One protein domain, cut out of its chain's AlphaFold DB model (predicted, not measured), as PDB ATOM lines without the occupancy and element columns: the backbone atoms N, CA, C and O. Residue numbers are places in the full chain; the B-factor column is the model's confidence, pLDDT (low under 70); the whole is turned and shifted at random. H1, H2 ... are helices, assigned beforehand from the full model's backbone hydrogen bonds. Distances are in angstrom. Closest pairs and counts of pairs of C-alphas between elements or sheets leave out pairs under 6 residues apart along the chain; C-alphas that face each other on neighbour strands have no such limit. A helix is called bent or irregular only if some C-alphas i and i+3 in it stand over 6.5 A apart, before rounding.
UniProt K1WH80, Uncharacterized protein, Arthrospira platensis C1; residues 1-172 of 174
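AT A GLANCE: This is residues 1 to 172 of the 174 residues of an uncharacterized protein of Arthrospira platensis C1 (UniProt K1WH80). Two long helices, H3 and H7, cross steeply in the core of a compact globule, and H2, H4, H5, H6, H8 and H9 pack round them. H6 lies side by side with H3, H4 and H5 cross H7, and H1 forms an antiparallel pair with H8 farther from the core. The printed part has 172 residues with nine named helices, H1 to H9 in order, and no named strand; its class is all helix. It is compact, with a radius of gyration of the C-alphas of 14.8 A, and spans 42 by 37 by 29 A.

IN THESE COORDINATES: H1, residues 2 to 11, begins at C-alpha 2, (188.671, 164.875, 98.459). H2, residues 20 to 36, is 24.0 A long, and H3, residues 41 to 66, is the longest at 35.8 A, beginning at C-alpha 41, (208.023, 153.175, 98.185). H4, residues 68 to 78, and H5, residues 85 to 91, follow. H6, residues 94 to 108, is 21.0 A long, and H7, residues 112 to 131, 28.0 A. H7 has a kink of 49 degrees near residue 119 and is irregular, but only just: C-alphas 117 and 120 are 6.9 A apart. H8 holds residues 145 to 152, and H9, residues 161 to 172, ends at C-alpha 172, (205.855, 167.859, 91.763).

HOW THE PARTS SIT: H3 is the hub, touching seven helices, and helix packing is mostly crossed. H3 touches H7 at a steep tilt of 63 degrees, the closest C-alphas being those of Gly 52 and Val 126, 6.6 A apart. H3 touches H6 at a shallow tilt of 27 degrees, opposite ways, closest at C-alphas 43 and 108, 5.4 A. With residues 161 to 163 alone H9 touches H3, C-alphas 45 and 162 coming within 4.8 A. H2 touches H3 with residues 30 to 34 alone, closest at C-alphas 34 and 44, 5.1 A. H4 touches H7 at C-alphas 75 and 127, 5.4 A, and H5 touches H7 at C-alphas 85 and 120, 4.6 A. H8 touches H7 at C-alphas 130 and 147, 5.2 A. H1 touches H8 at a shallow tilt of 14 degrees, opposite ways, closest at C-alphas 6 and 146, 5.7 A, and is apart from H3 and H7. Every O i to N i+4 pair is within hydrogen-bond range in H1 to H6, H8 and H9; in H7, 13 of 16 are.

THE WHOLE: The C-alphas farthest apart, of Gly 109 and Gln 137, lie 43.3 A from each other. The printed part has no cut, and the link from H7 to H8, residues 132 to 144, is long. Mean pLDDT of the printed part is 82.8; residues 1, 38 to 39, 154 to 159 and 172 are under 70.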
ATOM      1  N   MET A   1     188.396 161.210  95.895       59.69
ATOM      2  CA  MET A   1     189.669 161.946  96.121       59.69
ATOM      3  C   MET A   1     189.449 163.371  96.657       59.69
ATOM      4  O   MET A   1     189.770 164.336  95.978       59.69
ATOM      5  N   LYS A   2     188.914 163.536  97.877       73.69
ATOM      6  CA  LYS A   2     188.671 164.875  98.459       73.69
ATOM      7  C   LYS A   2     189.923 165.481  99.108       73.69
ATOM      8  O   LYS A   2     190.167 166.667  98.957       73.69
ATOM      9  N   LEU A   3     190.750 164.664  99.765       80.12
ATOM     10  CA  LEU A   3     191.865 165.150 100.587       80.12
ATOM     11  C   LEU A   3     192.971 165.844  99.773       80.12
ATOM     12  O   LEU A   3     193.411 166.925 100.146       80.12
ATOM     13  N   PHE A   4     193.390 165.256  98.646       78.19
ATOM     14  CA  PHE A   4     194.380 165.883  97.756       78.19
ATOM     15  C   PHE A   4     193.869 167.209  97.186       78.19
ATOM     16  O   PHE A   4     194.602 168.190  97.171       78.19
ATOM     17  N   ASP A   5     192.602 167.247  96.776       81.88
ATOM     18  CA  ASP A   5     191.967 168.455  96.250       81.88
ATOM     19  C   ASP A   5     191.894 169.562  97.312       81.88
ATOM     20  O   ASP A   5     192.247 170.701  97.028       81.88
ATOM     21  N   GLN A   6     191.577 169.219  98.570       82.50
ATOM     22  CA  GLN A   6     191.637 170.174  99.685       82.50
ATOM     23  C   GLN A   6     193.049 170.721  99.919       82.50
ATOM     24  O   GLN A   6     193.193 171.880 100.290       82.50
ATOM     25  N   ILE A   7     194.094 169.925  99.687       80.12
ATOM     26  CA  ILE A   7     195.486 170.373  99.850       80.12
ATOM     27  C   ILE A   7     195.905 171.282  98.703       80.12
ATOM     28  O   ILE A   7     196.506 172.325  98.943       80.12
ATOM     29  N   VAL A   8     195.560 170.932  97.462       83.06
ATOM     30  CA  VAL A   8     195.787 171.813  96.307       83.06
ATOM     31  C   VAL A   8     194.994 173.111  96.468       83.06
ATOM     32  O   VAL A   8     195.525 174.192  96.221       83.06
ATOM     33  N   GLY A   9     193.752 173.030  96.945       82.75
ATOM     34  CA  GLY A   9     192.943 174.188  97.310       82.75
ATOM     35  C   GLY A   9     193.593 175.020  98.413       82.75
ATOM     36  O   GLY A   9     193.640 176.242  98.300       82.75
ATOM     37  N   ALA A  10     194.169 174.374  99.432       84.25
ATOM     38  CA  ALA A  10     194.869 175.055 100.513       84.25
ATOM     39  C   ALA A  10     196.136 175.770 100.042       84.25
ATOM     40  O   ALA A  10     196.361 176.907 100.437       84.25
ATOM     41  N   LEU A  11     196.911 175.170  99.135       81.88
ATOM     42  CA  LEU A  11     198.085 175.815  98.538       81.88
ATOM     43  C   LEU A  11     197.738 177.053  97.712       81.88
ATOM     44  O   LEU A  11     198.530 177.989  97.636       81.88
ATOM     45  N   ASN A  12     196.567 177.052  97.080       83.44
ATOM     46  CA  ASN A  12     196.071 178.192  96.316       83.44
ATOM     47  C   ASN A  12     195.326 179.215  97.192       83.44
ATOM     48  O   ASN A  12     194.887 180.244  96.678       83.44
ATOM     49  N   ASN A  13     195.179 178.956  98.497       81.94
ATOM     50  CA  ASN A  13     194.485 179.838  99.424       81.94
ATOM     51  C   ASN A  13     195.477 180.497 100.402       81.94
ATOM     52  O   ASN A  13     195.904 179.859 101.363       81.94
ATOM     53  N   PRO A  14     195.791 181.795 100.237       79.94
ATOM     54  CA  PRO A  14     196.739 182.491 101.109       79.94
ATOM     55  C   PRO A  14     196.245 182.646 102.558       79.94
ATOM     56  O   PRO A  14     197.024 183.012 103.435       79.94
ATOM     57  N   ALA A  15     194.961 182.386 102.829       82.00
ATOM     58  CA  ALA A  15     194.419 182.386 104.183       82.00
ATOM     59  C   ALA A  15     194.748 181.101 104.966       82.00
ATOM     60  O   ALA A  15     194.494 181.061 106.168       82.00
ATOM     61  N   LEU A  16     195.288 180.061 104.321       84.94
ATOM     62  CA  LEU A  16     195.643 178.783 104.947       84.94
ATOM     63  C   LEU A  16     197.165 178.656 105.126       84.94
ATOM     64  O   LEU A  16     197.942 179.352 104.474       84.94
ATOM     65  N   GLN A  17     197.600 177.801 106.054       81.50
ATOM     66  CA  GLN A  17     199.017 177.619 106.403       81.50
ATOM     67  C   GLN A  17     199.780 176.760 105.386       81.50
ATOM     68  O   GLN A  17     201.010 176.702 105.439       81.50
ATOM     69  N   ALA A  18     199.071 176.115 104.457       82.25
ATOM     70  CA  ALA A  18     199.653 175.317 103.391       82.25
ATOM     71  C   ALA A  18     200.657 176.141 102.589       82.25
ATOM     72  O   ALA A  18     200.310 177.117 101.926       82.25
ATOM     73  N   ASN A  19     201.909 175.693 102.582       79.38
ATOM     74  CA  ASN A  19     202.898 176.217 101.661       79.38
ATOM     75  C   ASN A  19     203.662 175.093 100.960       79.38
ATOM     76  O   ASN A  19     203.833 173.988 101.479       79.38
ATOM     77  N   ILE A  20     204.113 175.397  99.743       78.38
ATOM     78  CA  ILE A  20     204.795 174.438  98.866       78.38
ATOM     79  C   ILE A  20     206.078 173.913  99.523       78.38
ATOM     80  O   ILE A  20     206.395 172.734  99.379       78.38
ATOM     81  N   ASN A  21     206.787 174.746 100.290       79.50
ATOM     82  CA  ASN A  21     208.026 174.347 100.958       79.50
ATOM     83  C   ASN A  21     207.772 173.270 102.023       79.50
ATOM     84  O   ASN A  21     208.441 172.246 102.012       79.50
ATOM     85  N   GLN A  22     206.745 173.433 102.857       74.75
ATOM     86  CA  GLN A  22     206.333 172.449 103.860       74.75
ATOM     87  C   GLN A  22     205.900 171.131 103.226       74.75
ATOM     88  O   GLN A  22     206.198 170.066 103.760       74.75
ATOM     89  N   ILE A  23     205.202 171.174 102.090       78.25
ATOM     90  CA  ILE A  23     204.811 169.951 101.381       78.25
ATOM     91  C   ILE A  23     206.032 169.263 100.775       78.25
ATOM     92  O   ILE A  23     206.142 168.042 100.869       78.25
ATOM     93  N   ASN A  24     206.973 170.019 100.213       80.38
ATOM     94  CA  ASN A  24     208.237 169.466  99.737       80.38
ATOM     95  C   ASN A  24     209.040 168.839 100.881       80.38
ATOM     96  O   ASN A  24     209.532 167.722 100.730       80.38
ATOM     97  N   ASP A  25     209.114 169.495 102.039       82.56
ATOM     98  CA  ASP A  25     209.760 168.951 103.233       82.56
ATOM     99  C   ASP A  25     209.074 167.664 103.697       82.56
ATOM    100  O   ASP A  25     209.752 166.670 103.941       82.56
ATOM    101  N   LEU A  26     207.738 167.623 103.718       77.25
ATOM    102  CA  LEU A  26     206.962 166.420 104.036       77.25
ATOM    103  C   LEU A  26     207.229 165.274 103.057       77.25
ATOM    104  O   LEU A  26     207.404 164.133 103.484       77.25
ATOM    105  N   ILE A  27     207.279 165.560 101.754       76.88
ATOM    106  CA  ILE A  27     207.602 164.570 100.720       76.88
ATOM    107  C   ILE A  27     209.033 164.059 100.914       76.88
ATOM    108  O   ILE A  27     209.258 162.850 100.877       76.88
ATOM    109  N   ASN A  28     209.991 164.950 101.172       82.44
ATOM    110  CA  ASN A  28     211.381 164.584 101.437       82.44
ATOM    111  C   ASN A  28     211.501 163.735 102.708       82.44
ATOM    112  O   ASN A  28     212.167 162.701 102.690       82.44
ATOM    113  N   THR A  29     210.809 164.103 103.790       81.38
ATOM    114  CA  THR A  29     210.748 163.307 105.022       81.38
ATOM    115  C   THR A  29     210.113 161.943 104.761       81.38
ATOM    116  O   THR A  29     210.651 160.935 105.205       81.38
ATOM    117  N   ALA A  30     209.023 161.867 103.993       75.00
ATOM    118  CA  ALA A  30     208.389 160.602 103.620       75.00
ATOM    119  C   ALA A  30     209.327 159.695 102.805       75.00
ATOM    120  O   ALA A  30     209.397 158.492 103.058       75.00
ATOM    121  N   GLN A  31     210.095 160.260 101.871       76.06
ATOM    122  CA  GLN A  31     211.103 159.517 101.109       76.06
ATOM    123  C   GLN A  31     212.248 159.031 102.005       76.06
ATOM    124  O   GLN A  31     212.624 157.860 101.941       76.06
ATOM    125  N   GLN A  32     212.764 159.892 102.889       78.31
ATOM    126  CA  GLN A  32     213.798 159.525 103.862       78.31
ATOM    127  C   GLN A  32     213.309 158.443 104.828       78.31
ATOM    128  O   GLN A  32     214.056 157.531 105.166       78.31
ATOM    129  N   LEU A  33     212.046 158.501 105.250       75.94
ATOM    130  CA  LEU A  33     211.413 157.455 106.047       75.94
ATOM    131  C   LEU A  33     211.434 156.115 105.310       75.94
ATOM    132  O   LEU A  33     211.801 155.117 105.916       75.94
ATOM    133  N   GLY A  34     211.126 156.085 104.011       70.12
ATOM    134  CA  GLY A  34     211.243 154.868 103.199       70.12
ATOM    135  C   GLY A  34     212.642 154.257 103.211       70.12
ATOM    136  O   GLY A  34     212.780 153.053 103.431       70.12
ATOM    137  N   VAL A  35     213.674 155.097 103.106       71.38
ATOM    138  CA  VAL A  35     215.073 154.668 103.265       71.38
ATOM    139  C   VAL A  35     215.327 154.116 104.676       71.38
ATOM    140  O   VAL A  35     215.943 153.062 104.816       71.38
ATOM    141  N   ASN A  36     214.804 154.767 105.720       72.81
ATOM    142  CA  ASN A  36     214.959 154.340 107.119       72.81
ATOM    143  C   ASN A  36     214.212 153.039 107.461       72.81
ATOM    144  O   ASN A  36     214.647 152.300 108.340       72.81
ATOM    145  N   PHE A  37     213.112 152.729 106.770       71.38
ATOM    146  CA  PHE A  37     212.426 151.438 106.888       71.38
ATOM    147  C   PHE A  37     213.177 150.295 106.185       71.38
ATOM    148  O   PHE A  37     212.755 149.146 106.295       71.38
ATOM    149  N   GLY A  38     214.264 150.594 105.461       63.31
ATOM    150  CA  GLY A  38     214.976 149.626 104.628       63.31
ATOM    151  C   GLY A  38     214.121 149.097 103.472       63.31
ATOM    152  O   GLY A  38     214.347 147.979 103.016       63.31
ATOM    153  N   GLY A  39     213.106 149.861 103.048       64.19
ATOM    154  CA  GLY A  39     212.016 149.378 102.201       64.19
ATOM    155  C   GLY A  39     211.802 150.169 100.912       64.19
ATOM    156  O   GLY A  39     212.380 151.232 100.681       64.19
ATOM    157  N   SER A  40     210.922 149.626 100.071       71.88
ATOM    158  CA  SER A  40     210.458 150.226  98.817       71.88
ATOM    159  C   SER A  40     209.399 151.314  99.067       71.88
ATOM    160  O   SER A  40     208.757 151.320 100.123       71.88
ATOM    161  N   PRO A  41     209.114 152.197  98.091       72.00
ATOM    162  CA  PRO A  41     208.023 153.175  98.185       72.00
ATOM    163  C   PRO A  41     206.658 152.560  98.542       72.00
ATOM    164  O   PRO A  41     205.825 153.223  99.156       72.00
ATOM    165  N   GLU A  42     206.430 151.299  98.170       77.69
ATOM    166  CA  GLU A  42     205.232 150.520  98.512       77.69
ATOM    167  C   GLU A  42     205.130 150.248 100.018       77.69
ATOM    168  O   GLU A  42     204.061 150.413 100.607       77.69
ATOM    169  N   THR A  43     206.250 149.910 100.663       82.00
ATOM    170  CA  THR A  43     206.347 149.718 102.114       82.00
ATOM    171  C   THR A  43     206.002 151.016 102.831       82.00
ATOM    172  O   THR A  43     205.141 151.022 103.704       82.00
ATOM    173  N   THR A  44     206.604 152.138 102.426       79.62
ATOM    174  CA  THR A  44     206.322 153.457 103.018       79.62
ATOM    175  C   THR A  44     204.857 153.838 102.885       79.62
ATOM    176  O   THR A  44     204.259 154.304 103.851       79.62
ATOM    177  N   GLN A  45     204.263 153.614 101.710       79.50
ATOM    178  CA  GLN A  45     202.842 153.867 101.483       79.50
ATOM    179  C   GLN A  45     201.978 153.029 102.424       79.50
ATOM    180  O   GLN A  45     201.097 153.575 103.076       79.50
ATOM    181  N   ALA A  46     202.260 151.735 102.561       82.94
ATOM    182  CA  ALA A  46     201.520 150.865 103.466       82.94
ATOM    183  C   ALA A  46     201.685 151.269 104.944       82.94
ATOM    184  O   ALA A  46     200.683 151.342 105.657       82.94
ATOM    185  N   VAL A  47     202.901 151.612 105.393       85.81
ATOM    186  CA  VAL A  47     203.129 152.155 106.746       85.81
ATOM    187  C   VAL A  47     202.303 153.424 106.948       85.81
ATOM    188  O   VAL A  47     201.572 153.528 107.928       85.81
ATOM    189  N   MET A  48     202.394 154.389 106.029       83.50
ATOM    190  CA  MET A  48     201.695 155.669 106.156       83.50
ATOM    191  C   MET A  48     200.179 155.531 106.079       83.50
ATOM    192  O   MET A  48     199.484 156.268 106.771       83.50
ATOM    193  N   SER A  49     199.659 154.588 105.292       84.38
ATOM    194  CA  SER A  49     198.230 154.272 105.280       84.38
ATOM    195  C   SER A  49     197.771 153.748 106.634       84.38
ATOM    196  O   SER A  49     196.822 154.281 107.194       84.38
ATOM    197  N   VAL A  50     198.463 152.751 107.198       87.94
ATOM    198  CA  VAL A  50     198.081 152.186 108.502       87.94
ATOM    199  C   VAL A  50     198.242 153.229 109.609       87.94
ATOM    200  O   VAL A  50     197.318 153.454 110.378       87.94
ATOM    201  N   VAL A  51     199.376 153.931 109.680       88.44
ATOM    202  CA  VAL A  51     199.580 154.982 110.691       88.44
ATOM    203  C   VAL A  51     198.550 156.099 110.533       88.44
ATOM    204  O   VAL A  51     197.971 156.532 111.526       88.44
ATOM    205  N   GLY A  52     198.287 156.538 109.302       88.50
ATOM    206  CA  GLY A  52     197.273 157.542 108.997       88.50
ATOM    207  C   GLY A  52     195.878 157.114 109.449       88.50
ATOM    208  O   GLY A  52     195.187 157.903 110.083       88.50
ATOM    209  N   ASP A  53     195.491 155.862 109.210       87.50
ATOM    210  CA  ASP A  53     194.196 155.314 109.624       87.50
ATOM    211  C   ASP A  53     194.019 155.303 111.152       87.50
ATOM    212  O   ASP A  53     192.987 155.734 111.680       87.50
ATOM    213  N   TYR A  54     195.059 154.895 111.880       90.00
ATOM    214  CA  TYR A  54     195.044 154.916 113.340       90.00
ATOM    215  C   TYR A  54     195.021 156.351 113.876       90.00
ATOM    216  O   TYR A  54     194.218 156.646 114.764       90.00
ATOM    217  N   VAL A  55     195.845 157.261 113.333       91.12
ATOM    218  CA  VAL A  55     195.827 158.688 113.711       91.12
ATOM    219  C   VAL A  55     194.441 159.274 113.457       91.12
ATOM    220  O   VAL A  55     193.897 159.942 114.330       91.12
ATOM    221  N   ARG A  56     193.832 158.989 112.302       89.88
ATOM    222  CA  ARG A  56     192.470 159.424 111.984       89.88
ATOM    223  C   ARG A  56     191.471 158.921 113.007       89.88
ATOM    224  O   ARG A  56     190.685 159.716 113.509       89.88
ATOM    225  N   SER A  57     191.498 157.629 113.316       90.38
ATOM    226  CA  SER A  57     190.577 157.016 114.272       90.38
ATOM    227  C   SER A  57     190.703 157.655 115.657       90.38
ATOM    228  O   SER A  57     189.693 158.030 116.250       90.38
ATOM    229  N   ALA A  58     191.932 157.882 116.124       90.94
ATOM    230  CA  ALA A  58     192.199 158.547 117.396       90.94
ATOM    231  C   ALA A  58     191.773 160.027 117.393       90.94
ATOM    232  O   ALA A  58     191.125 160.486 118.331       90.94
ATOM    233  N   LEU A  59     192.055 160.781 116.323       91.12
ATOM    234  CA  LEU A  59     191.602 162.172 116.191       91.12
ATOM    235  C   LEU A  59     190.076 162.267 116.068       91.12
ATOM    236  O   LEU A  59     189.485 163.218 116.569       91.12
ATOM    237  N   LYS A  60     189.420 161.295 115.429       90.50
ATOM    238  CA  LYS A  60     187.958 161.230 115.309       90.50
ATOM    239  C   LYS A  60     187.305 160.930 116.651       90.50
ATOM    240  O   LYS A  60     186.333 161.588 117.009       90.50
ATOM    241  N   GLU A  61     187.862 159.997 117.417       91.06
ATOM    242  CA  GLU A  61     187.442 159.752 118.796       91.06
ATOM    243  C   GLU A  61     187.611 161.013 119.652       91.06
ATOM    244  O   GLU A  61     186.655 161.449 120.293       91.06
ATOM    245  N   LYS A  62     188.771 161.673 119.561       90.44
ATOM    246  CA  LYS A  62     189.038 162.948 120.235       90.44
ATOM    247  C   LYS A  62     188.049 164.041 119.823       90.44
ATOM    248  O   LYS A  62     187.536 164.760 120.669       90.44
ATOM    249  N   CYS A  63     187.718 164.128 118.535       89.44
ATOM    250  CA  CYS A  63     186.724 165.064 118.010       89.44
ATOM    251  C   CYS A  63     185.330 164.801 118.591       89.44
ATOM    252  O   CYS A  63     184.601 165.746 118.879       89.44
ATOM    253  N   ASN A  64     184.956 163.531 118.747       89.69
ATOM    254  CA  ASN A  64     183.663 163.143 119.304       89.69
ATOM    255  C   ASN A  64     183.580 163.410 120.816       89.69
ATOM    256  O   ASN A  64     182.491 163.669 121.318       89.69
ATOM    257  N   GLN A  65     184.708 163.346 121.532       90.31
ATOM    258  CA  GLN A  65     184.774 163.560 122.981       90.31
ATOM    259  C   GLN A  65     184.965 165.036 123.369       90.31
ATOM    260  O   GLN A  65     184.301 165.524 124.278       90.31
ATOM    261  N   GLU A  66     185.868 165.745 122.689       89.88
ATOM    262  CA  GLU A  66     186.349 167.083 123.072       89.88
ATOM    263  C   GLU A  66     186.000 168.176 122.048       89.88
ATOM    264  O   GLU A  66     186.290 169.352 122.272       89.88
ATOM    265  N   GLY A  67     185.393 167.811 120.917       89.19
ATOM    266  CA  GLY A  67     185.027 168.738 119.847       89.19
ATOM    267  C   GLY A  67     186.145 169.020 118.836       89.19
ATOM    268  O   GLY A  67     187.320 168.698 119.030       89.19
ATOM    269  N   LYS A  68     185.761 169.643 117.715       86.12
ATOM    270  CA  LYS A  68     186.664 169.949 116.589       86.12
ATOM    271  C   LYS A  68     187.780 170.930 116.966       86.12
ATOM    272  O   LYS A  68     188.918 170.728 116.554       86.12
ATOM    273  N   GLU A  69     187.476 171.943 117.777       87.00
ATOM    274  CA  GLU A  69     188.435 172.970 118.223       87.00
ATOM    275  C   GLU A  69     189.612 172.358 119.006       87.00
ATOM    276  O   GLU A  69     190.772 172.737 118.818       87.00
ATOM    277  N   SER A  70     189.327 171.347 119.832       88.81
ATOM    278  CA  SER A  70     190.331 170.610 120.606       88.81
ATOM    279  C   SER A  70     191.257 169.796 119.703       88.81
ATOM    280  O   SER A  70     192.474 169.806 119.884       88.81
ATOM    281  N   VAL A  71     190.707 169.137 118.678       90.69
ATOM    282  CA  VAL A  71     191.497 168.387 117.685       90.69
ATOM    283  C   VAL A  71     192.355 169.320 116.842       90.69
ATOM    284  O   VAL A  71     193.517 169.019 116.584       90.69
ATOM    285  N   GLN A  72     191.822 170.471 116.452       88.88
ATOM    286  CA  GLN A  72     192.572 171.465 115.697       88.88
ATOM    287  C   GLN A  72     193.722 172.055 116.519       88.88
ATOM    288  O   GLN A  72     194.850 172.135 116.034       88.88
ATOM    289  N   SER A  73     193.475 172.382 117.788       89.81
ATOM    290  CA  SER A  73     194.524 172.823 118.714       89.81
ATOM    291  C   SER A  73     195.593 171.746 118.907       89.81
ATOM    292  O   SER A  73     196.783 172.051 118.883       89.81
ATOM    293  N   PHE A  74     195.182 170.480 119.009       90.75
ATOM    294  CA  PHE A  74     196.093 169.344 119.095       90.75
ATOM    295  C   PHE A  74     196.971 169.213 117.842       90.75
ATOM    296  O   PHE A  74     198.190 169.101 117.949       90.75
ATOM    297  N   VAL A  75     196.371 169.272 116.649       90.69
ATOM    298  CA  VAL A  75     197.106 169.231 115.376       90.69
ATOM    299  C   VAL A  75     198.117 170.369 115.308       90.69
ATOM    300  O   VAL A  75     199.272 170.111 115.004       90.69
ATOM    301  N   ASN A  76     197.725 171.596 115.656       89.00
ATOM    302  CA  ASN A  76     198.614 172.756 115.606       89.00
ATOM    303  C   ASN A  76     199.751 172.719 116.635       89.00
ATOM    304  O   ASN A  76     200.801 173.314 116.404       89.00
ATOM    305  N   GLN A  77     199.533 172.080 117.785       89.19
ATOM    306  CA  GLN A  77     200.517 172.001 118.864       89.19
ATOM    307  C   GLN A  77     201.546 170.887 118.641       89.19
ATOM    308  O   GLN A  77     202.696 171.023 119.062       89.19
ATOM    309  N   TYR A  78     201.130 169.778 118.025       90.88
ATOM    310  CA  TYR A  78     201.947 168.568 117.901       90.88
ATOM    311  C   TYR A  78     202.350 168.219 116.463       90.88
ATOM    312  O   TYR A  78     203.011 167.200 116.244       90.88
ATOM    313  N   SER A  79     201.977 169.043 115.487       88.62
ATOM    314  CA  SER A  79     202.500 168.963 114.129       88.62
ATOM    315  C   SER A  79     203.996 169.256 114.078       88.62
ATOM    316  O   SER A  79     204.529 170.112 114.784       88.62
ATOM    317  N   GLY A  80     204.692 168.543 113.201       86.00
ATOM    318  CA  GLY A  80     206.057 168.875 112.827       86.00
ATOM    319  C   GLY A  80     206.744 167.758 112.059       86.00
ATOM    320  O   GLY A  80     206.174 166.702 111.802       86.00
ATOM    321  N   ILE A  81     208.004 167.991 111.713       82.56
ATOM    322  CA  ILE A  81     208.887 166.997 111.077       82.56
ATOM    323  C   ILE A  81     209.904 166.401 112.063       82.56
ATOM    324  O   ILE A  81     210.775 165.629 111.676       82.56
ATOM    325  N   GLN A  82     209.818 166.776 113.340       84.25
ATOM    326  CA  GLN A  82     210.697 166.291 114.401       84.25
ATOM    327  C   GLN A  82     210.030 165.158 115.178       84.25
ATOM    328  O   GLN A  82     208.814 165.149 115.364       84.25
ATOM    329  N   ALA A  83     210.836 164.214 115.667       86.75
ATOM    330  CA  ALA A  83     210.338 163.116 116.482       86.75
ATOM    331  C   ALA A  83     209.764 163.634 117.811       86.75
ATOM    332  O   ALA A  83     210.461 164.280 118.592       86.75
ATOM    333  N   ASN A  84     208.504 163.306 118.086       89.94
ATOM    334  CA  ASN A  84     207.808 163.667 119.309       89.94
ATOM    335  C   ASN A  84     207.147 162.411 119.918       89.94
ATOM    336  O   ASN A  84     206.098 161.959 119.465       89.94
ATOM    337  N   PRO A  85     207.746 161.797 120.952       88.62
ATOM    338  CA  PRO A  85     207.167 160.616 121.588       88.62
ATOM    339  C   PRO A  85     205.966 160.948 122.485       88.62
ATOM    340  O   PRO A  85     205.183 160.049 122.796       88.62
ATOM    341  N   ALA A  86     205.802 162.208 122.906       89.12
ATOM    342  CA  ALA A  86     204.686 162.618 123.755       89.12
ATOM    343  C   ALA A  86     203.365 162.578 122.977       89.12
ATOM    344  O   ALA A  86     202.374 162.062 123.485       89.12
ATOM    345  N   VAL A  87     203.357 163.028 121.715       90.12
ATOM    346  CA  VAL A  87     202.138 162.997 120.892       90.12
ATOM    347  C   VAL A  87     201.643 161.571 120.640       90.12
ATOM    348  O   VAL A  87     200.441 161.328 120.678       90.12
ATOM    349  N   VAL A  88     202.555 160.608 120.469       90.25
ATOM    350  CA  VAL A  88     202.210 159.188 120.292       90.25
ATOM    351  C   VAL A  88     201.486 158.653 121.525       90.25
ATOM    352  O   VAL A  88     200.496 157.944 121.394       90.25
ATOM    353  N   GLN A  89     201.950 159.016 122.722       89.62
ATOM    354  CA  GLN A  89     201.334 158.594 123.984       89.62
ATOM    355  C   GLN A  89     199.994 159.289 124.248       89.62
ATOM    356  O   GLN A  89     199.115 158.695 124.866       89.62
ATOM    357  N   LEU A  90     199.830 160.528 123.774       90.38
ATOM    358  CA  LEU A  90     198.584 161.290 123.901       90.38
ATOM    359  C   LEU A  90     197.503 160.835 122.912       90.38
ATOM    360  O   LEU A  90     196.324 160.874 123.249       90.38
ATOM    361  N   LEU A  91     197.891 160.424 121.700       88.88
ATOM    362  CA  LEU A  91     196.969 159.908 120.680       88.88
ATOM    363  C   LEU A  91     196.648 158.428 120.868       88.88
ATOM    364  O   LEU A  91     195.529 158.001 120.600       88.88
ATOM    365  N   PHE A  92     197.635 157.631 121.274       91.06
ATOM    366  CA  PHE A  92     197.521 156.181 121.274       91.06
ATOM    367  C   PHE A  92     197.780 155.597 122.649       91.06
ATOM    368  O   PHE A  92     198.874 155.721 123.207       91.06
ATOM    369  N   SER A  93     196.799 154.834 123.132       90.75
ATOM    370  CA  SER A  93     196.997 153.953 124.278       90.75
ATOM    371  C   SER A  93     198.124 152.940 123.994       90.75
ATOM    372  O   SER A  93     198.341 152.570 122.833       90.75
ATOM    373  N   PRO A  94     198.810 152.406 125.022       88.88
ATOM    374  CA  PRO A  94     199.830 151.370 124.834       88.88
ATOM    375  C   PRO A  94     199.324 150.147 124.051       88.88
ATOM    376  O   PRO A  94     200.065 149.540 123.280       88.88
ATOM    377  N   GLN A  95     198.040 149.810 124.209       90.12
ATOM    378  CA  GLN A  95     197.385 148.724 123.476       90.12
ATOM    379  C   GLN A  95     197.202 149.080 121.995       90.12
ATOM    380  O   GLN A  95     197.504 148.265 121.123       90.12
ATOM    381  N   THR A  96     196.762 150.308 121.703       89.94
ATOM    382  CA  THR A  96     196.614 150.828 120.336       89.94
ATOM    383  C   THR A  96     197.959 150.888 119.615       89.94
ATOM    384  O   THR A  96     198.035 150.517 118.448       89.94
ATOM    385  N   GLN A  97     199.029 151.289 120.309       90.69
ATOM    386  CA  GLN A  97     200.381 151.308 119.745       90.69
ATOM    387  C   GLN A  97     200.838 149.907 119.335       90.69
ATOM    388  O   GLN A  97     201.318 149.736 118.219       90.69
ATOM    389  N   ASN A  98     200.654 148.900 120.197       91.38
ATOM    390  CA  ASN A  98     201.007 147.520 119.857       91.38
ATOM    391  C   ASN A  98     200.195 147.019 118.649       91.38
ATOM    392  O   ASN A  98     200.790 146.547 117.688       91.38
ATOM    393  N   ARG A  99     198.871 147.244 118.639       91.81
ATOM    394  CA  ARG A  99     197.992 146.879 117.512       91.81
ATOM    395  C   ARG A  99     198.424 147.524 116.197       91.81
ATOM    396  O   ARG A  99     198.392 146.871 115.162       91.81
ATOM    397  N   LEU A 100     198.795 148.805 116.233       90.75
ATOM    398  CA  LEU A 100     199.306 149.528 115.070       90.75
ATOM    399  C   LEU A 100     200.601 148.889 114.576       90.75
ATOM    400  O   LEU A 100     200.727 148.615 113.387       90.75
ATOM    401  N   ILE A 101     201.552 148.645 115.481       90.88
ATOM    402  CA  ILE A 101     202.845 148.048 115.141       90.88
ATOM    403  C   ILE A 101     202.642 146.674 114.488       90.88
ATOM    404  O   ILE A 101     203.204 146.429 113.425       90.88
ATOM    405  N   GLU A 102     201.783 145.829 115.062       91.38
ATOM    406  CA  GLU A 102     201.429 144.517 114.505       91.38
ATOM    407  C   GLU A 102     200.766 144.639 113.123       91.38
ATOM    408  O   GLU A 102     201.111 143.904 112.199       91.38
ATOM    409  N   ALA A 103     199.842 145.590 112.942       90.12
ATOM    410  CA  ALA A 103     199.172 145.813 111.662       90.12
ATOM    411  C   ALA A 103     200.146 146.280 110.570       90.12
ATOM    412  O   ALA A 103     200.067 145.826 109.424       90.12
ATOM    413  N   VAL A 104     201.080 147.171 110.916       88.31
ATOM    414  CA  VAL A 104     202.125 147.631 109.998       88.31
ATOM    415  C   VAL A 104     203.071 146.480 109.658       88.31
ATOM    416  O   VAL A 104     203.343 146.260 108.479       88.31
ATOM    417  N   GLU A 105     203.540 145.721 110.647       90.19
ATOM    418  CA  GLU A 105     204.428 144.572 110.443       90.19
ATOM    419  C   GLU A 105     203.787 143.528 109.518       90.19
ATOM    420  O   GLU A 105     204.401 143.125 108.532       90.19
ATOM    421  N   GLN A 106     202.517 143.177 109.738       89.12
ATOM    422  CA  GLN A 106     201.787 142.236 108.880       89.12
ATOM    423  C   GLN A 106     201.619 142.732 107.438       89.12
ATOM    424  O   GLN A 106     201.650 141.938 106.499       89.12
ATOM    425  N   ARG A 107     201.422 144.041 107.243       85.56
ATOM    426  CA  ARG A 107     201.216 144.643 105.915       85.56
ATOM    427  C   ARG A 107     202.510 144.844 105.137       85.56
ATOM    428  O   ARG A 107     202.474 144.857 103.911       85.56
ATOM    429  N   THR A 108     203.617 145.073 105.834       84.56
ATOM    430  CA  THR A 108     204.851 145.601 105.230       84.56
ATOM    431  C   THR A 108     206.049 144.673 105.369       84.56
ATOM    432  O   THR A 108     207.030 144.853 104.652       84.56
ATOM    433  N   GLY A 109     205.994 143.713 106.294       85.19
ATOM    434  CA  GLY A 109     207.133 142.887 106.688       85.19
ATOM    435  C   GLY A 109     208.198 143.640 107.492       85.19
ATOM    436  O   GLY A 109     209.231 143.059 107.822       85.19
ATOM    437  N   VAL A 110     207.983 144.924 107.808       86.00
ATOM    438  CA  VAL A 110     208.906 145.715 108.627       86.00
ATOM    439  C   VAL A 110     208.813 145.247 110.073       86.00
ATOM    440  O   VAL A 110     207.725 145.151 110.630       86.00
ATOM    441  N   ASN A 111     209.964 145.017 110.704       88.50
ATOM    442  CA  ASN A 111     210.015 144.571 112.089       88.50
ATOM    443  C   ASN A 111     209.367 145.575 113.059       88.50
ATOM    444  O   ASN A 111     209.606 146.789 112.984       88.50
ATOM    445  N   ALA A 112     208.633 145.043 114.037       88.38
ATOM    446  CA  ALA A 112     207.977 145.808 115.093       88.38
ATOM    447  C   ALA A 112     208.877 146.847 115.794       88.38
ATOM    448  O   ALA A 112     208.436 147.962 116.089       88.38
ATOM    449  N   GLN A 113     210.151 146.520 116.036       87.69
ATOM    450  CA  GLN A 113     211.097 147.408 116.717       87.69
ATOM    451  C   GLN A 113     211.447 148.642 115.875       87.69
ATOM    452  O   GLN A 113     211.561 149.752 116.405       87.69
ATOM    453  N   THR A 114     211.564 148.471 114.558       87.81
ATOM    454  CA  THR A 114     211.810 149.567 113.612       87.81
ATOM    455  C   THR A 114     210.607 150.505 113.570       87.81
ATOM    456  O   THR A 114     210.761 151.718 113.707       87.81
ATOM    457  N   ILE A 115     209.395 149.948 113.477       87.56
ATOM    458  CA  ILE A 115     208.148 150.728 113.474       87.56
ATOM    459  C   ILE A 115     208.012 151.513 114.779       87.56
ATOM    460  O   ILE A 115     207.746 152.712 114.751       87.56
ATOM    461  N   ARG A 116     208.267 150.872 115.927       89.12
ATOM    462  CA  ARG A 116     208.212 151.518 117.245       89.12
ATOM    463  C   ARG A 116     209.184 152.691 117.367       89.12
ATOM    464  O   ARG A 116     208.828 153.711 117.951       89.12
ATOM    465  N   SER A 117     210.379 152.555 116.802       88.31
ATOM    466  CA  SER A 117     211.406 153.605 116.819       88.31
ATOM    467  C   SER A 117     211.045 154.791 115.919       88.31
ATOM    468  O   SER A 117     211.438 155.920 116.200       88.31
ATOM    469  N   LEU A 118     210.269 154.547 114.860       87.25
ATOM    470  CA  LEU A 118     209.876 155.558 113.878       87.25
ATOM    471  C   LEU A 118     208.508 156.187 114.161       87.25
ATOM    472  O   LEU A 118     208.256 157.301 113.712       87.25
ATOM    473  N   LEU A 119     207.644 155.544 114.949       88.56
ATOM    474  CA  LEU A 119     206.341 156.078 115.362       88.56
ATOM    475  C   LEU A 119     206.389 157.534 115.868       88.56
ATOM    476  O   LEU A 119     205.581 158.337 115.394       88.56
ATOM    477  N   PRO A 120     207.331 157.914 116.759       90.81
ATOM    478  CA  PRO A 120     207.483 159.294 117.211       90.81
ATOM    479  C   PRO A 120     207.743 160.297 116.090       90.81
ATOM    480  O   PRO A 120     207.467 161.469 116.281       90.81
ATOM    481  N   LEU A 121     208.274 159.867 114.945       89.88
ATOM    482  CA  LEU A 121     208.503 160.707 113.771       89.88
ATOM    483  C   LEU A 121     207.303 160.688 112.811       89.88
ATOM    484  O   LEU A 121     206.939 161.720 112.261       89.88
ATOM    485  N   LEU A 122     206.651 159.535 112.637       86.88
ATOM    486  CA  LEU A 122     205.524 159.376 111.710       86.88
ATOM    487  C   LEU A 122     204.286 160.167 112.139       86.88
ATOM    488  O   LEU A 122     203.629 160.785 111.306       86.88
ATOM    489  N   VAL A 123     203.959 160.142 113.433       90.81
ATOM    490  CA  VAL A 123     202.744 160.790 113.947       90.81
ATOM    491  C   VAL A 123     202.794 162.311 113.762       90.81
ATOM    492  O   VAL A 123     201.866 162.842 113.152       90.81
ATOM    493  N   PRO A 124     203.858 163.029 114.177       89.75
ATOM    494  CA  PRO A 124     203.986 164.463 113.914       89.75
ATOM    495  C   PRO A 124     203.926 164.817 112.434       89.75
ATOM    496  O   PRO A 124     203.311 165.820 112.093       89.75
ATOM    497  N   VAL A 125     204.509 163.990 111.558       88.31
ATOM    498  CA  VAL A 125     204.500 164.207 110.101       88.31
ATOM    499  C   VAL A 125     203.074 164.145 109.555       88.31
ATOM    500  O   VAL A 125     202.673 165.012 108.778       88.31
ATOM    501  N   VAL A 126     202.279 163.171 110.007       88.50
ATOM    502  CA  VAL A 126     200.847 163.094 109.687       88.50
ATOM    503  C   VAL A 126     200.109 164.331 110.202       88.50
ATOM    504  O   VAL A 126     199.333 164.928 109.463       88.50
ATOM    505  N   LEU A 127     200.367 164.770 111.433       90.50
ATOM    506  CA  LEU A 127     199.730 165.974 111.977       90.50
ATOM    507  C   LEU A 127     200.157 167.248 111.234       90.50
ATOM    508  O   LEU A 127     199.321 168.101 110.965       90.50
ATOM    509  N   ASN A 128     201.422 167.357 110.834       88.81
ATOM    510  CA  ASN A 128     201.944 168.462 110.029       88.81
ATOM    511  C   ASN A 128     201.258 168.542 108.673       88.81
ATOM    512  O   ASN A 128     200.907 169.618 108.200       88.81
ATOM    513  N   PHE A 129     200.989 167.386 108.079       86.75
ATOM    514  CA  PHE A 129     200.201 167.313 106.868       86.75
ATOM    515  C   PHE A 129     198.772 167.844 107.079       86.75
ATOM    516  O   PHE A 129     198.283 168.616 106.257       86.75
ATOM    517  N   LEU A 130     198.122 167.522 108.202       88.50
ATOM    518  CA  LEU A 130     196.797 168.064 108.540       88.50
ATOM    519  C   LEU A 130     196.830 169.565 108.863       88.50
ATOM    520  O   LEU A 130     195.874 170.275 108.550       88.50
ATOM    521  N   GLN A 131     197.925 170.064 109.442       89.06
ATOM    522  CA  GLN A 131     198.113 171.484 109.747       89.06
ATOM    523  C   GLN A 131     198.146 172.356 108.485       89.06
ATOM    524  O   GLN A 131     197.802 173.531 108.560       89.06
ATOM    525  N   THR A 132     198.483 171.807 107.315       87.06
ATOM    526  CA  THR A 132     198.476 172.580 106.058       87.06
ATOM    527  C   THR A 132     197.109 173.210 105.761       87.06
ATOM    528  O   THR A 132     197.032 174.315 105.235       87.06
ATOM    529  N   GLY A 133     196.013 172.561 106.154       85.31
ATOM    530  CA  GLY A 133     194.680 173.138 106.013       85.31
ATOM    531  C   GLY A 133     194.318 174.157 107.090       85.31
ATOM    532  O   GLY A 133     193.262 174.762 106.985       85.31
ATOM    533  N   THR A 134     195.125 174.353 108.134       88.44
ATOM    534  CA  THR A 134     194.804 175.290 109.216       88.44
ATOM    535  C   THR A 134     194.773 176.720 108.683       88.44
ATOM    536  O   THR A 134     195.638 177.125 107.909       88.44
ATOM    537  N   ASN A 135     193.799 177.510 109.124       86.31
ATOM    538  CA  ASN A 135     193.730 178.927 108.795       86.31
ATOM    539  C   ASN A 135     194.875 179.716 109.467       86.31
ATOM    540  O   ASN A 135     195.135 179.583 110.662       86.31
ATOM    541  N   SER A 136     195.580 180.537 108.692       82.56
ATOM    542  CA  SER A 136     196.719 181.342 109.150       82.56
ATOM    543  C   SER A 136     196.301 182.518 110.040       82.56
ATOM    544  O   SER A 136     197.080 182.942 110.889       82.56
ATOM    545  N   GLN A 137     195.092 183.051 109.850       80.75
ATOM    546  CA  GLN A 137     194.556 184.185 110.613       80.75
ATOM    547  C   GLN A 137     193.859 183.734 111.897       80.75
ATOM    548  O   GLN A 137     194.002 184.385 112.928       80.75
ATOM    549  N   ASP A 138     193.140 182.611 111.842       81.12
ATOM    550  CA  ASP A 138     192.490 182.012 113.008       81.12
ATOM    551  C   ASP A 138     192.829 180.514 113.121       81.12
ATOM    552  O   ASP A 138     192.061 179.651 112.686       81.12
ATOM    553  N   PRO A 139     193.989 180.170 113.707       77.44
ATOM    554  CA  PRO A 139     194.431 178.784 113.783       77.44
ATOM    555  C   PRO A 139     193.567 177.904 114.689       77.44
ATOM    556  O   PRO A 139     193.606 176.686 114.535       77.44
ATOM    557  N   GLN A 140     192.819 178.479 115.636       73.12
ATOM    558  CA  GLN A 140     192.061 177.728 116.646       73.12
ATOM    559  C   GLN A 140     190.589 177.528 116.273       73.12
ATOM    560  O   GLN A 140     190.027 176.487 116.607       73.12
ATOM    561  N   LYS A 141     189.976 178.497 115.587       71.25
ATOM    562  CA  LYS A 141     188.550 178.496 115.224       71.25
ATOM    563  C   LYS A 141     188.298 178.543 113.722       71.25
ATOM    564  O   LYS A 141     187.174 178.295 113.293       71.25
ATOM    565  N   GLY A 142     189.307 178.875 112.921       74.19
ATOM    566  CA  GLY A 142     189.191 178.874 111.468       74.19
ATOM    567  C   GLY A 142     189.014 177.462 110.918       74.19
ATOM    568  O   GLY A 142     189.554 176.504 111.463       74.19
ATOM    569  N   GLU A 143     188.269 177.316 109.825       78.94
ATOM    570  CA  GLU A 143     188.076 176.007 109.200       78.94
ATOM    571  C   GLU A 143     189.405 175.399 108.742       78.94
ATOM    572  O   GLU A 143     190.188 176.044 108.044       78.94
ATOM    573  N   ASN A 144     189.621 174.131 109.100       88.44
ATOM    574  CA  ASN A 144     190.670 173.305 108.524       88.44
ATOM    575  C   ASN A 144     190.045 172.282 107.550       88.44
ATOM    576  O   ASN A 144     189.604 171.207 107.986       88.44
ATOM    577  N   PRO A 145     189.969 172.591 106.239       86.94
ATOM    578  CA  PRO A 145     189.402 171.687 105.240       86.94
ATOM    579  C   PRO A 145     190.153 170.357 105.122       86.94
ATOM    580  O   PRO A 145     189.531 169.319 104.886       86.94
ATOM    581  N   VAL A 146     191.476 170.358 105.324       87.81
ATOM    582  CA  VAL A 146     192.309 169.148 105.238       87.81
ATOM    583  C   VAL A 146     191.995 168.211 106.403       87.81
ATOM    584  O   VAL A 146     191.686 167.043 106.181       87.81
ATOM    585  N   LEU A 147     191.979 168.729 107.634       89.06
ATOM    586  CA  LEU A 147     191.573 167.989 108.828       89.06
ATOM    587  C   LEU A 147     190.127 167.500 108.709       89.06
ATOM    588  O   LEU A 147     189.850 166.337 108.982       89.06
ATOM    589  N   THR A 148     189.208 168.354 108.259       87.94
ATOM    590  CA  THR A 148     187.793 167.985 108.107       87.94
ATOM    591  C   THR A 148     187.626 166.853 107.097       87.94
ATOM    592  O   THR A 148     186.982 165.853 107.405       87.94
ATOM    593  N   SER A 149     188.263 166.955 105.927       87.25
ATOM    594  CA  SER A 149     188.234 165.887 104.923       87.25
ATOM    595  C   SER A 149     188.939 164.618 105.398       87.25
ATOM    596  O   SER A 149     188.565 163.527 104.970       87.25
ATOM    597  N   PHE A 150     189.962 164.739 106.242       87.06
ATOM    598  CA  PHE A 150     190.659 163.595 106.814       87.06
ATOM    599  C   PHE A 150     189.783 162.849 107.824       87.06
ATOM    600  O   PHE A 150     189.712 161.627 107.768       87.06
ATOM    601  N   LEU A 151     189.064 163.563 108.695       87.12
ATOM    602  CA  LEU A 151     188.138 162.976 109.672       87.12
ATOM    603  C   LEU A 151     186.868 162.386 109.025       87.12
ATOM    604  O   LEU A 151     186.313 161.412 109.542       87.12
ATOM    605  N   ASP A 152     186.419 162.972 107.908       83.31
ATOM    606  CA  ASP A 152     185.268 162.513 107.110       83.31
ATOM    607  C   ASP A 152     185.588 161.269 106.261       83.31
ATOM    608  O   ASP A 152     184.697 160.493 105.926       83.31
ATOM    609  N   SER A 153     186.867 161.043 105.939       77.06
ATOM    610  CA  SER A 153     187.324 159.884 105.165       77.06
ATOM    611  C   SER A 153     186.939 158.563 105.848       77.06
ATOM    612  O   SER A 153     187.221 158.358 107.031       77.06
ATOM    613  N   THR A 154     186.307 157.652 105.101       62.75
ATOM    614  CA  THR A 154     185.780 156.371 105.611       62.75
ATOM    615  C   THR A 154     186.795 155.226 105.627       62.75
ATOM    616  O   THR A 154     186.502 154.175 106.180       62.75
ATOM    617  N   GLY A 155     188.016 155.424 105.111       54.88
ATOM    618  CA  GLY A 155     189.084 154.406 105.158       54.88
ATOM    619  C   GLY A 155     189.142 153.457 103.974       54.88
ATOM    620  O   GLY A 155     189.931 152.521 103.991       54.88
ATOM    621  N   ASP A 156     188.359 153.717 102.933       53.56
ATOM    622  CA  ASP A 156     188.299 152.878 101.736       53.56
ATOM    623  C   ASP A 156     189.456 153.127 100.738       53.56
ATOM    624  O   ASP A 156     189.324 152.865  99.546       53.56
ATOM    625  N   GLY A 157     190.606 153.656 101.176       50.03
ATOM    626  CA  GLY A 157     191.789 153.844 100.319       50.03
ATOM    627  C   GLY A 157     191.813 155.140  99.496       50.03
ATOM    628  O   GLY A 157     192.870 155.549  99.012       50.03
ATOM    629  N   GLU A 158     190.675 155.818  99.317       47.59
ATOM    630  CA  GLU A 158     190.551 156.988  98.424       47.59
ATOM    631  C   GLU A 158     190.865 158.351  99.073       47.59
ATOM    632  O   GLU A 158     190.917 159.385  98.388       47.59
ATOM    633  N   ALA A 159     191.065 158.377 100.389       54.88
ATOM    634  CA  ALA A 159     191.405 159.577 101.153       54.88
ATOM    635  C   ALA A 159     192.374 159.238 102.295       54.88
ATOM    636  O   ALA A 159     192.176 159.633 103.443       54.88
ATOM    637  N   ASP A 160     193.421 158.496 101.936       72.56
ATOM    638  CA  ASP A 160     194.553 158.162 102.793       72.56
ATOM    639  C   ASP A 160     195.793 158.968 102.395       72.56
ATOM    640  O   ASP A 160     196.005 159.315 101.227       72.56
ATOM    641  N   ILE A 161     196.641 159.255 103.382       74.38
ATOM    642  CA  ILE A 161     197.851 160.078 103.222       74.38
ATOM    643  C   ILE A 161     198.800 159.476 102.184       74.38
ATOM    644  O   ILE A 161     199.396 160.209 101.399       74.38
ATOM    645  N   ALA A 162     198.879 158.147 102.095       74.12
ATOM    646  CA  ALA A 162     199.660 157.468 101.066       74.12
ATOM    647  C   ALA A 162     199.186 157.801  99.640       74.12
ATOM    648  O   ALA A 162     200.007 158.034  98.750       74.12
ATOM    649  N   GLY A 163     197.868 157.877  99.424       74.50
ATOM    650  CA  GLY A 163     197.282 158.252  98.137       74.50
ATOM    651  C   GLY A 163     197.614 159.696  97.763       74.50
ATOM    652  O   GLY A 163     198.001 159.966  96.624       74.50
ATOM    653  N   VAL A 164     197.551 160.607  98.739       75.75
ATOM    654  CA  VAL A 164     197.968 162.001  98.540       75.75
ATOM    655  C   VAL A 164     199.456 162.091  98.224       75.75
ATOM    656  O   VAL A 164     199.819 162.749  97.255       75.75
ATOM    657  N   LEU A 165     200.319 161.413  98.978       74.06
ATOM    658  CA  LEU A 165     201.759 161.432  98.729       74.06
ATOM    659  C   LEU A 165     202.095 160.908  97.336       74.06
ATOM    660  O   LEU A 165     202.951 161.481  96.665       74.06
ATOM    661  N   ARG A 166     201.398 159.870  96.862       75.56
ATOM    662  CA  ARG A 166     201.574 159.349  95.503       75.56
ATOM    663  C   ARG A 166     201.209 160.393  94.444       75.56
ATOM    664  O   ARG A 166     201.971 160.591  93.498       75.56
ATOM    665  N   LEU A 167     200.082 161.083  94.622       77.81
ATOM    666  CA  LEU A 167     199.643 162.154  93.723       77.81
ATOM    667  C   LEU A 167     200.591 163.353  93.766       77.81
ATOM    668  O   LEU A 167     201.052 163.792  92.716       77.81
ATOM    669  N   ALA A 168     200.956 163.820  94.959       72.44
ATOM    670  CA  ALA A 168     201.904 164.909  95.154       72.44
ATOM    671  C   ALA A 168     203.257 164.582  94.506       72.44
ATOM    672  O   ALA A 168     203.769 165.374  93.724       72.44
ATOM    673  N   SER A 169     203.781 163.369  94.712       70.25
ATOM    674  CA  SER A 169     205.017 162.908  94.065       70.25
ATOM    675  C   SER A 169     204.926 162.964  92.538       70.25
ATOM    676  O   SER A 169     205.882 163.352  91.878       70.25
ATOM    677  N   SER A 170     203.780 162.589  91.959       75.44
ATOM    678  CA  SER A 170     203.566 162.664  90.507       75.44
ATOM    679  C   SER A 170     203.367 164.092  89.987       75.44
ATOM    680  O   SER A 170     203.732 164.381  88.850       75.44
ATOM    681  N   PHE A 171     202.812 164.978  90.816       75.12
ATOM    682  CA  PHE A 171     202.527 166.371  90.485       75.12
ATOM    683  C   PHE A 171     203.795 167.231  90.527       75.12
ATOM    684  O   PHE A 171     204.047 167.977  89.590       75.12
ATOM    685  N   PHE A 172     204.626 167.077  91.565       67.19
ATOM    686  CA  PHE A 172     205.855 167.859  91.763       67.19
ATOM    687  C   PHE A 172     207.071 167.339  90.982       67.19
ATOM    688  O   PHE A 172     208.083 168.025  90.901       67.19
TER     689      PHE A 172